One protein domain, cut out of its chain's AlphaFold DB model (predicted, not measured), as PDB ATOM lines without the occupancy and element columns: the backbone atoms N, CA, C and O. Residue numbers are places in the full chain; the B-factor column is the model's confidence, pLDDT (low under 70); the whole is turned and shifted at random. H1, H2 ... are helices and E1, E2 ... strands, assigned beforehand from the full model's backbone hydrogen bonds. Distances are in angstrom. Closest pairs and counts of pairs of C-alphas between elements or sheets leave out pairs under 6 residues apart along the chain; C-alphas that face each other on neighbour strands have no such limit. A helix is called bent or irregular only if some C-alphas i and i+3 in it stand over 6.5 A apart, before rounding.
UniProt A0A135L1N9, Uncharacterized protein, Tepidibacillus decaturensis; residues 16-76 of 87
ATOM      1  N   PHE A  16     183.772 266.297 174.725       81.12
ATOM      2  CA  PHE A  16     185.180 265.901 174.767       81.12
ATOM      3  C   PHE A  16     185.578 265.104 173.521       81.12
ATOM      4  O   PHE A  16     186.640 265.362 172.949       81.12
ATOM      5  N   ASP A  17     184.720 264.182 173.077       79.44
ATOM      6  CA  ASP A  17     184.916 263.408 171.847       79.44
ATOM      7  C   ASP A  17     184.850 264.313 170.607       79.44
ATOM      8  O   ASP A  17     185.690 264.201 169.712       79.44
ATOM      9  N   GLU A  18     183.905 265.259 170.579       78.88
ATOM     10  CA  GLU A  18     183.767 266.255 169.513       78.88
ATOM     11  C   GLU A  18     185.030 267.110 169.385       78.88
ATOM     12  O   GLU A  18     185.587 267.240 168.294       78.88
ATOM     13  N   THR A  19     185.528 267.639 170.507       80.25
ATOM     14  CA  THR A  19     186.742 268.464 170.530       80.25
ATOM     15  C   THR A  19     187.958 267.666 170.060       80.25
ATOM     16  O   THR A  19     188.685 268.122 169.181       80.25
ATOM     17  N   ALA A  20     188.163 266.454 170.586       81.06
ATOM     18  CA  ALA A  20     189.301 265.612 170.211       81.06
ATOM     19  C   ALA A  20     189.268 265.215 168.724       81.06
ATOM     20  O   ALA A  20     190.305 265.187 168.048       81.06
ATOM     21  N   LEU A  21     188.076 264.929 168.193       79.94
ATOM     22  CA  LEU A  21     187.887 264.623 166.782       79.94
ATOM     23  C   LEU A  21     188.141 265.857 165.908       79.94
ATOM     24  O   LEU A  21     188.862 265.754 164.916       79.94
ATOM     25  N   LEU A  22     187.615 267.026 166.288       77.56
ATOM     26  CA  LEU A  22     187.855 268.290 165.591       77.56
ATOM     27  C   LEU A  22     189.332 268.671 165.581       77.56
ATOM     28  O   LEU A  22     189.832 269.099 164.544       77.56
ATOM     29  N   GLU A  23     190.044 268.504 166.694       80.06
ATOM     30  CA  GLU A  23     191.485 268.751 166.769       80.06
ATOM     31  C   GLU A  23     192.255 267.827 165.824       80.06
ATOM     32  O   GLU A  23     193.094 268.296 165.055       80.06
ATOM     33  N   THR A  24     191.919 266.534 165.820       80.69
ATOM     34  CA  THR A  24     192.549 265.534 164.946       80.69
ATOM     35  C   THR A  24     192.285 265.840 163.472       80.69
ATOM     36  O   THR A  24     193.213 265.878 162.664       80.69
ATOM     37  N   LEU A  25     191.030 266.128 163.116       75.88
ATOM     38  CA  LEU A  25     190.637 266.517 161.762       75.88
ATOM     39  C   LEU A  25     191.313 267.819 161.338       75.88
ATOM     40  O   LEU A  25     191.840 267.913 160.234       75.88
ATOM     41  N   THR A  26     191.348 268.813 162.222       72.69
ATOM     42  CA  THR A  26     192.002 270.096 161.959       72.69
ATOM     43  C   THR A  26     193.501 269.914 161.768       72.69
ATOM     44  O   THR A  26     194.064 270.542 160.878       72.69
ATOM     45  N   ALA A  27     194.161 269.064 162.557       75.19
ATOM     46  CA  ALA A  27     195.581 268.762 162.409       75.19
ATOM     47  C   ALA A  27     195.875 268.043 161.084       75.19
ATOM     48  O   ALA A  27     196.783 268.459 160.366       75.19
ATOM     49  N   GLU A  28     195.075 267.038 160.722       73.00
ATOM     50  CA  GLU A  28     195.195 266.304 159.457       73.00
ATOM     51  C   GLU A  28     194.986 267.244 158.260       73.00
ATOM     52  O   GLU A  28     195.811 267.314 157.349       73.00
ATOM     53  N   ILE A  29     193.924 268.053 158.299       70.00
ATOM     54  CA  ILE A  29     193.639 269.054 157.270       70.00
ATOM     55  C   ILE A  29     194.761 270.090 157.225       70.00
ATOM     56  O   ILE A  29     195.236 270.391 156.141       70.00
ATOM     57  N   ARG A  30     195.243 270.615 158.360       65.19
ATOM     58  CA  ARG A  30     196.350 271.590 158.400       65.19
ATOM     59  C   ARG A  30     197.658 271.016 157.876       65.19
ATOM     60  O   ARG A  30     198.374 271.730 157.185       65.19
ATOM     61  N   PHE A  31     197.971 269.759 158.171       66.69
ATOM     62  CA  PHE A  31     199.143 269.077 157.628       66.69
ATOM     63  C   PHE A  31     199.065 268.984 156.098       66.69
ATOM     64  O   PHE A  31     200.039 269.266 155.398       66.69
ATOM     65  N   LEU A  32     197.884 268.662 155.571       61.16
ATOM     66  CA  LEU A  32     197.633 268.571 154.132       61.16
ATOM     67  C   LEU A  32     197.580 269.958 153.466       61.16
ATOM     68  O   LEU A  32     198.143 270.154 152.388       61.16
ATOM     69  N   VAL A  33     196.997 270.950 154.143       58.34
ATOM     70  CA  VAL A  33     196.965 272.367 153.750       58.34
ATOM     71  C   VAL A  33     198.379 272.938 153.722       58.34
ATOM     72  O   VAL A  33     198.748 273.543 152.726       58.34
ATOM     73  N   GLY A  34     199.214 272.681 154.730       53.03
ATOM     74  CA  GLY A  34     200.613 273.119 154.785       53.03
ATOM     75  C   GLY A  34     201.479 272.582 153.642       53.03
ATOM     76  O   GLY A  34     202.512 273.173 153.340       53.03
ATOM     77  N   LYS A  35     201.039 271.512 152.962       53.78
ATOM     78  CA  LYS A  35     201.668 271.014 151.735       53.78
ATOM     79  C   LYS A  35     201.068 271.582 150.441       53.78
ATOM     80  O   LYS A  35     201.819 271.699 149.486       53.78
ATOM     81  N   ASN A  36     199.781 271.957 150.391       51.47
ATOM     82  CA  ASN A  36     199.069 272.288 149.137       51.47
ATOM     83  C   ASN A  36     197.974 273.384 149.284       51.47
ATOM     84  O   ASN A  36     196.873 273.257 148.742       51.47
ATOM     85  N   VAL A  37     198.250 274.488 149.999       46.12
ATOM     86  CA  VAL A  37     197.278 275.569 150.332       46.12
ATOM     87  C   VAL A  37     196.478 276.093 149.127       46.12
ATOM     88  O   VAL A  37     195.313 276.462 149.260       46.12
ATOM     89  N   ILE A  38     197.069 276.131 147.933       46.97
ATOM     90  CA  ILE A  38     196.435 276.746 146.759       46.97
ATOM     91  C   ILE A  38     195.380 275.825 146.120       46.97
ATOM     92  O   ILE A  38     194.473 276.323 145.453       46.97
ATOM     93  N   GLU A  39     195.452 274.508 146.324       50.66
ATOM     94  CA  GLU A  39     194.580 273.540 145.644       50.66
ATOM     95  C   GLU A  39     193.358 273.138 146.465       50.66
ATOM     96  O   GLU A  39     192.288 272.957 145.894       50.66
ATOM     97  N   VAL A  40     193.461 273.092 147.794       51.09
ATOM     98  CA  VAL A  40     192.350 272.669 148.669       51.09
ATOM     99  C   VAL A  40     191.150 273.622 148.566       51.09
ATOM    100  O   VAL A  40     190.010 273.181 148.450       51.09
ATOM    101  N   GLY A  41     191.394 274.937 148.507       54.06
ATOM    102  CA  GLY A  41     190.338 275.928 148.255       54.06
ATOM    103  C   GLY A  41     189.817 275.939 146.808       54.06
ATOM    104  O   GLY A  41     188.744 276.482 146.544       54.06
ATOM    105  N   LYS A  42     190.560 275.348 145.860       58.59
ATOM    106  CA  LYS A  42     190.168 275.228 144.444       58.59
ATOM    107  C   LYS A  42     189.438 273.918 144.141       58.59
ATOM    108  O   LYS A  42     188.647 273.896 143.202       58.59
ATOM    109  N   ASN A  43     189.683 272.869 144.922       67.75
ATOM    110  CA  ASN A  43     189.179 271.523 144.685       67.75
ATOM    111  C   ASN A  43     188.648 270.894 145.989       67.75
ATOM    112  O   ASN A  43     189.324 270.072 146.609       67.75
ATOM    113  N   PRO A  44     187.455 271.305 146.450       69.19
ATOM    114  CA  PRO A  44     186.837 270.762 147.656       69.19
ATOM    115  C   PRO A  44     186.567 269.252 147.574       69.19
ATOM    116  O   PRO A  44     186.592 268.583 148.605       69.19
ATOM    117  N   GLU A  45     186.424 268.676 146.376       73.69
ATOM    118  CA  GLU A  45     186.386 267.222 146.175       73.69
ATOM    119  C   GLU A  45     187.622 266.511 146.740       73.69
ATOM    120  O   GLU A  45     187.521 265.364 147.170       73.69
ATOM    121  N   PHE A  46     188.775 267.181 146.808       74.50
ATOM    122  CA  PHE A  46     189.968 266.623 147.439       74.50
ATOM    123  C   PHE A  46     189.750 266.382 148.939       74.50
ATOM    124  O   PHE A  46     190.140 265.344 149.466       74.50
ATOM    125  N   ILE A  47     189.051 267.293 149.627       71.81
ATOM    126  CA  ILE A  47     188.688 267.122 151.041       71.81
ATOM    127  C   ILE A  47     187.739 265.932 151.199       71.81
ATOM    128  O   ILE A  47     187.926 265.120 152.104       71.81
ATOM    129  N   TYR A  48     186.762 265.786 150.298       77.12
ATOM    130  CA  TYR A  48     185.893 264.611 150.290       77.12
ATOM    131  C   TYR A  48     186.696 263.322 150.118       77.12
ATOM    132  O   TYR A  48     186.557 262.419 150.931       77.12
ATOM    133  N   GLN A  49     187.575 263.234 149.120       75.12
ATOM    134  CA  GLN A  49     188.376 262.028 148.883       75.12
ATOM    135  C   GLN A  49     189.286 261.665 150.065       75.12
ATOM    136  O   GLN A  49     189.531 260.487 150.308       75.12
ATOM    137  N   LEU A  50     189.783 262.661 150.796       76.19
ATOM    138  CA  LEU A  50     190.693 262.451 151.920       76.19
ATOM    139  C   LEU A  50     189.997 262.028 153.210       76.19
ATOM    140  O   LEU A  50     190.562 261.258 153.986       76.19
ATOM    141  N   LEU A  51     188.827 262.600 153.484       77.44
ATOM    142  CA  LEU A  51     188.159 262.460 154.775       77.44
ATOM    143  C   LEU A  51     186.980 261.488 154.725       77.44
ATOM    144  O   LEU A  51     186.618 260.923 155.755       77.44
ATOM    145  N   ASN A  52     186.354 261.301 153.559       81.25
ATOM    146  CA  ASN A  52     185.148 260.494 153.454       81.25
ATOM    147  C   ASN A  52     185.455 259.009 153.660       81.25
ATOM    148  O   ASN A  52     186.328 258.446 153.004       81.25
ATOM    149  N   ASN A  53     184.686 258.369 154.541       80.12
ATOM    150  CA  ASN A  53     184.871 256.989 154.987       80.12
ATOM    151  C   ASN A  53     186.250 256.717 155.612       80.12
ATOM    152  O   ASN A  53     186.698 255.570 155.630       80.12
ATOM    153  N   LYS A  54     186.927 257.745 156.133       82.00
ATOM    154  CA  LYS A  54     188.178 257.559 156.866       82.00
ATOM    155  C   LYS A  54     187.873 257.326 158.343       82.00
ATOM    156  O   LYS A  54     187.078 258.048 158.947       82.00
ATOM    157  N   SER A  55     188.510 256.310 158.917       83.25
ATOM    158  CA  SER A  55     188.441 256.042 160.350       83.25
ATOM    159  C   SER A  55     189.483 256.888 161.079       83.25
ATOM    160  O   SER A  55     190.667 256.867 160.743       83.25
ATOM    161  N   PHE A  56     189.037 257.625 162.086       82.19
ATOM    162  CA  PHE A  56     189.874 258.420 162.968       82.19
ATOM    163  C   PHE A  56     189.838 257.805 164.354       82.19
ATOM    164  O   PHE A  56     188.770 257.595 164.924       82.19
ATOM    165  N   LYS A  57     191.016 257.513 164.895       80.44
ATOM    166  CA  LYS A  57     191.139 257.031 166.262       80.44
ATOM    167  C   LYS A  57     191.322 258.227 167.184       80.44
ATOM    168  O   LYS A  57     192.337 258.914 167.096       80.44
ATOM    169  N   THR A  58     190.358 258.465 168.062       76.88
ATOM    170  CA  THR A  58     190.576 259.280 169.261       76.88
ATOM    171  C   THR A  58     190.872 258.330 170.423       76.88
ATOM    172  O   THR A  58     190.607 257.137 170.305       76.88
ATOM    173  N   LYS A  59     191.483 258.834 171.506       75.75
ATOM    174  CA  LYS A  59     191.977 258.095 172.696       75.75
ATOM    175  C   LYS A  59     191.583 256.607 172.765       75.75
ATOM    176  O   LYS A  59     192.442 255.756 172.535       75.75
ATOM    177  N   ASP A  60     190.295 256.332 172.982       79.38
ATOM    178  CA  ASP A  60     189.755 254.982 173.185       79.38
ATOM    179  C   ASP A  60     188.700 254.564 172.144       79.38
ATOM    180  O   ASP A  60     188.173 253.457 172.215       79.38
ATOM    181  N   LYS A  61     188.391 255.424 171.167       81.31
ATOM    182  CA  LYS A  61     187.274 255.246 170.233       81.31
ATOM    183  C   LYS A  61     187.712 255.398 168.787       81.31
ATOM    184  O   LYS A  61     188.543 256.240 168.443       81.31
ATOM    185  N   THR A  62     187.109 254.602 167.915       84.06
ATOM    186  CA  THR A  62     187.294 254.737 166.471       84.06
ATOM    187  C   THR A  62     186.046 255.360 165.879       84.06
ATOM    188  O   THR A  62     184.953 254.827 166.027       84.06
ATOM    189  N   PHE A  63     186.203 256.480 165.188       82.81
ATOM    190  CA  PHE A  63     185.117 257.170 164.512       82.81
ATOM    191  C   PHE A  63     185.268 257.026 163.008       82.81
ATOM    192  O   PHE A  63     186.284 257.425 162.443       82.81
ATOM    193  N   LEU A  64     184.244 256.507 162.339       83.56
ATOM    194  CA  LEU A  64     184.129 256.609 160.894       83.56
ATOM    195  C   LEU A  64     183.571 257.984 160.548       83.56
ATOM    196  O   LEU A  64     182.418 258.291 160.862       83.56
ATOM    197  N   VAL A  65     184.381 258.795 159.876       83.44
ATOM    198  CA  VAL A  65     183.951 260.097 159.380       83.44
ATOM    199  C   VAL A  65     183.410 259.940 157.966       83.44
ATOM    200  O   VAL A  65     184.049 259.371 157.082       83.44
ATOM    201  N   LYS A  66     182.214 260.466 157.743       83.31
ATOM    202  CA  LYS A  66     181.603 260.655 156.433       83.31
ATOM    203  C   LYS A  66     181.569 262.137 156.131       83.31
ATOM    204  O   LYS A  66     181.299 262.953 157.010       83.31
ATOM    205  N   VAL A  67     181.843 262.472 154.879       82.75
ATOM    206  CA  VAL A  67     181.861 263.857 154.424       82.75
ATOM    207  C   VAL A  67     180.767 264.060 153.404       82.75
ATOM    208  O   VAL A  67     180.606 263.278 152.472       82.75
ATOM    209  N   LYS A  68     180.038 265.153 153.556       82.00
ATOM    210  CA  LYS A  68     179.065 265.635 152.594       82.00
ATOM    211  C   LYS A  68     179.453 267.051 152.209       82.00
ATOM    212  O   LYS A  68     179.563 267.927 153.058       82.00
ATOM    213  N   ILE A  69     179.671 267.269 150.918       78.69
ATOM    214  CA  ILE A  69     179.948 268.599 150.384       78.69
ATOM    215  C   ILE A  69     178.644 269.194 149.867       78.69
ATOM    216  O   ILE A  69     177.926 268.550 149.102       78.69
ATOM    217  N   ILE A  70     178.347 270.422 150.283       77.62
ATOM    218  CA  ILE A  70     177.203 271.193 149.806       77.62
ATOM    219  C   ILE A  70     177.723 272.466 149.141       77.62
ATOM    220  O   ILE A  70     178.517 273.217 149.707       77.62
ATOM    221  N   TYR A  71     177.261 272.707 147.918       76.69
ATOM    222  CA  TYR A  71     177.581 273.908 147.159       76.69
ATOM    223  C   TYR A  71     176.448 274.920 147.303       76.69
ATOM    224  O   TYR A  71     175.349 274.690 146.800       76.69
ATOM    225  N   ILE A  72     176.716 276.043 147.973       75.88
ATOM    226  CA  ILE A  72     175.752 277.132 148.153       75.88
ATOM    227  C   ILE A  72     176.350 278.403 147.559       75.88
ATOM    228  O   ILE A  72     177.198 279.051 148.165       75.88
ATOM    229  N   GLN A  73     175.902 278.771 146.358       77.25
ATOM    230  CA  GLN A  73     176.411 279.936 145.624       77.25
ATOM    231  C   GLN A  73     177.950 279.906 145.486       77.25
ATOM    232  O   GLN A  73     178.490 279.041 144.801       77.25
ATOM    233  N   SER A  74     178.660 280.848 146.118       69.19
ATOM    234  CA  SER A  74     180.127 280.928 146.136       69.19
ATOM    235  C   SER A  74     180.782 280.213 147.325       69.19
ATOM    236  O   SER A  74     182.005 280.268 147.468       69.19
ATOM    237  N   THR A  75     179.990 279.564 148.175       66.06
ATOM    238  CA  THR A  75     180.436 278.894 149.398       66.06
ATOM    239  C   THR A  75     180.422 277.383 149.207       66.06
ATOM    240  O   THR A  75     179.537 276.819 148.555       66.06
ATOM    241  N   THR A  76     181.425 276.718 149.772       70.19
ATOM    242  CA  THR A  76     181.467 275.262 149.849       70.19
ATOM    243  C   THR A  76     181.393 274.857 151.308       70.19
ATOM    244  O   THR A  76     182.315 275.111 152.076       70.19
TER     245      THR A  76
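This is residues 16 to 76 of the 87 residues of an uncharacterized protein of Tepidibacillus decaturensis (UniProt A0A135L1N9). A hairpin of short E1 and much longer E2 makes one long side, and H2 packs on E2 beyond the stretch paired with E1. The long helix H1 starts beside this hairpin with residues 17 to 25 and runs away to a kinked end, where residues 34 to 39 stick out before the chain turns into H2. The printed part has 61 residues, with two named helices followed by two named strands; the sheet, order E1 - E2, is antiparallel and the class is mixed, helices and strands. The whole is only just compact, close to loose, with a radius of gyration of the C-alphas of 12.6 A, and elongated, spanning 38 by 24 by 18 A.

Start in H1, residues 16 to 40, at Leu 21: its C-alpha is 6.5 A from that of Thr 58, the closest pair between H1 and E1, residues 54 to 58. H1 and E2, residues 61 to 72, are near each other, with 6 pairs of C-alphas within 10 A. At H1's other end, H2, residues 44 to 51, is close but not clearly touching, the closest C-alphas being those of Val 40 and Phe 46, 6.6 A apart. These helices run opposite ways at a steep tilt of 48 degrees. Between H2 and E2 the closest C-alphas are those of Tyr 48 and Val 67, 5.8 A apart. In the hairpin E1 and E2, find N 56 and O 63, 2.8 A apart, within hydrogen-bond range. Every O i to N i+4 pair is within range in H2, and 18 of 21 in H1.

Find C-alpha 16 at (185.180, 265.901, 174.767); H1 runs 27.9 A from there to C-alpha 40. It has a kink of 82 degrees near residue 34 and is irregular, with C-alphas 35 and 38 9.2 A apart. H2 is 11.0 A long and E1 12.7 A. E2 runs 33.2 A, to C-alpha 72 at (175.752, 277.132, 148.153).

The C-alphas farthest apart, those of Asp 60 and Gln 73, are 39.5 A apart. The printed part has no cut, and its three links are tight. The model's pLDDT is under 70 at residues 30 to 44 and 74 to 75.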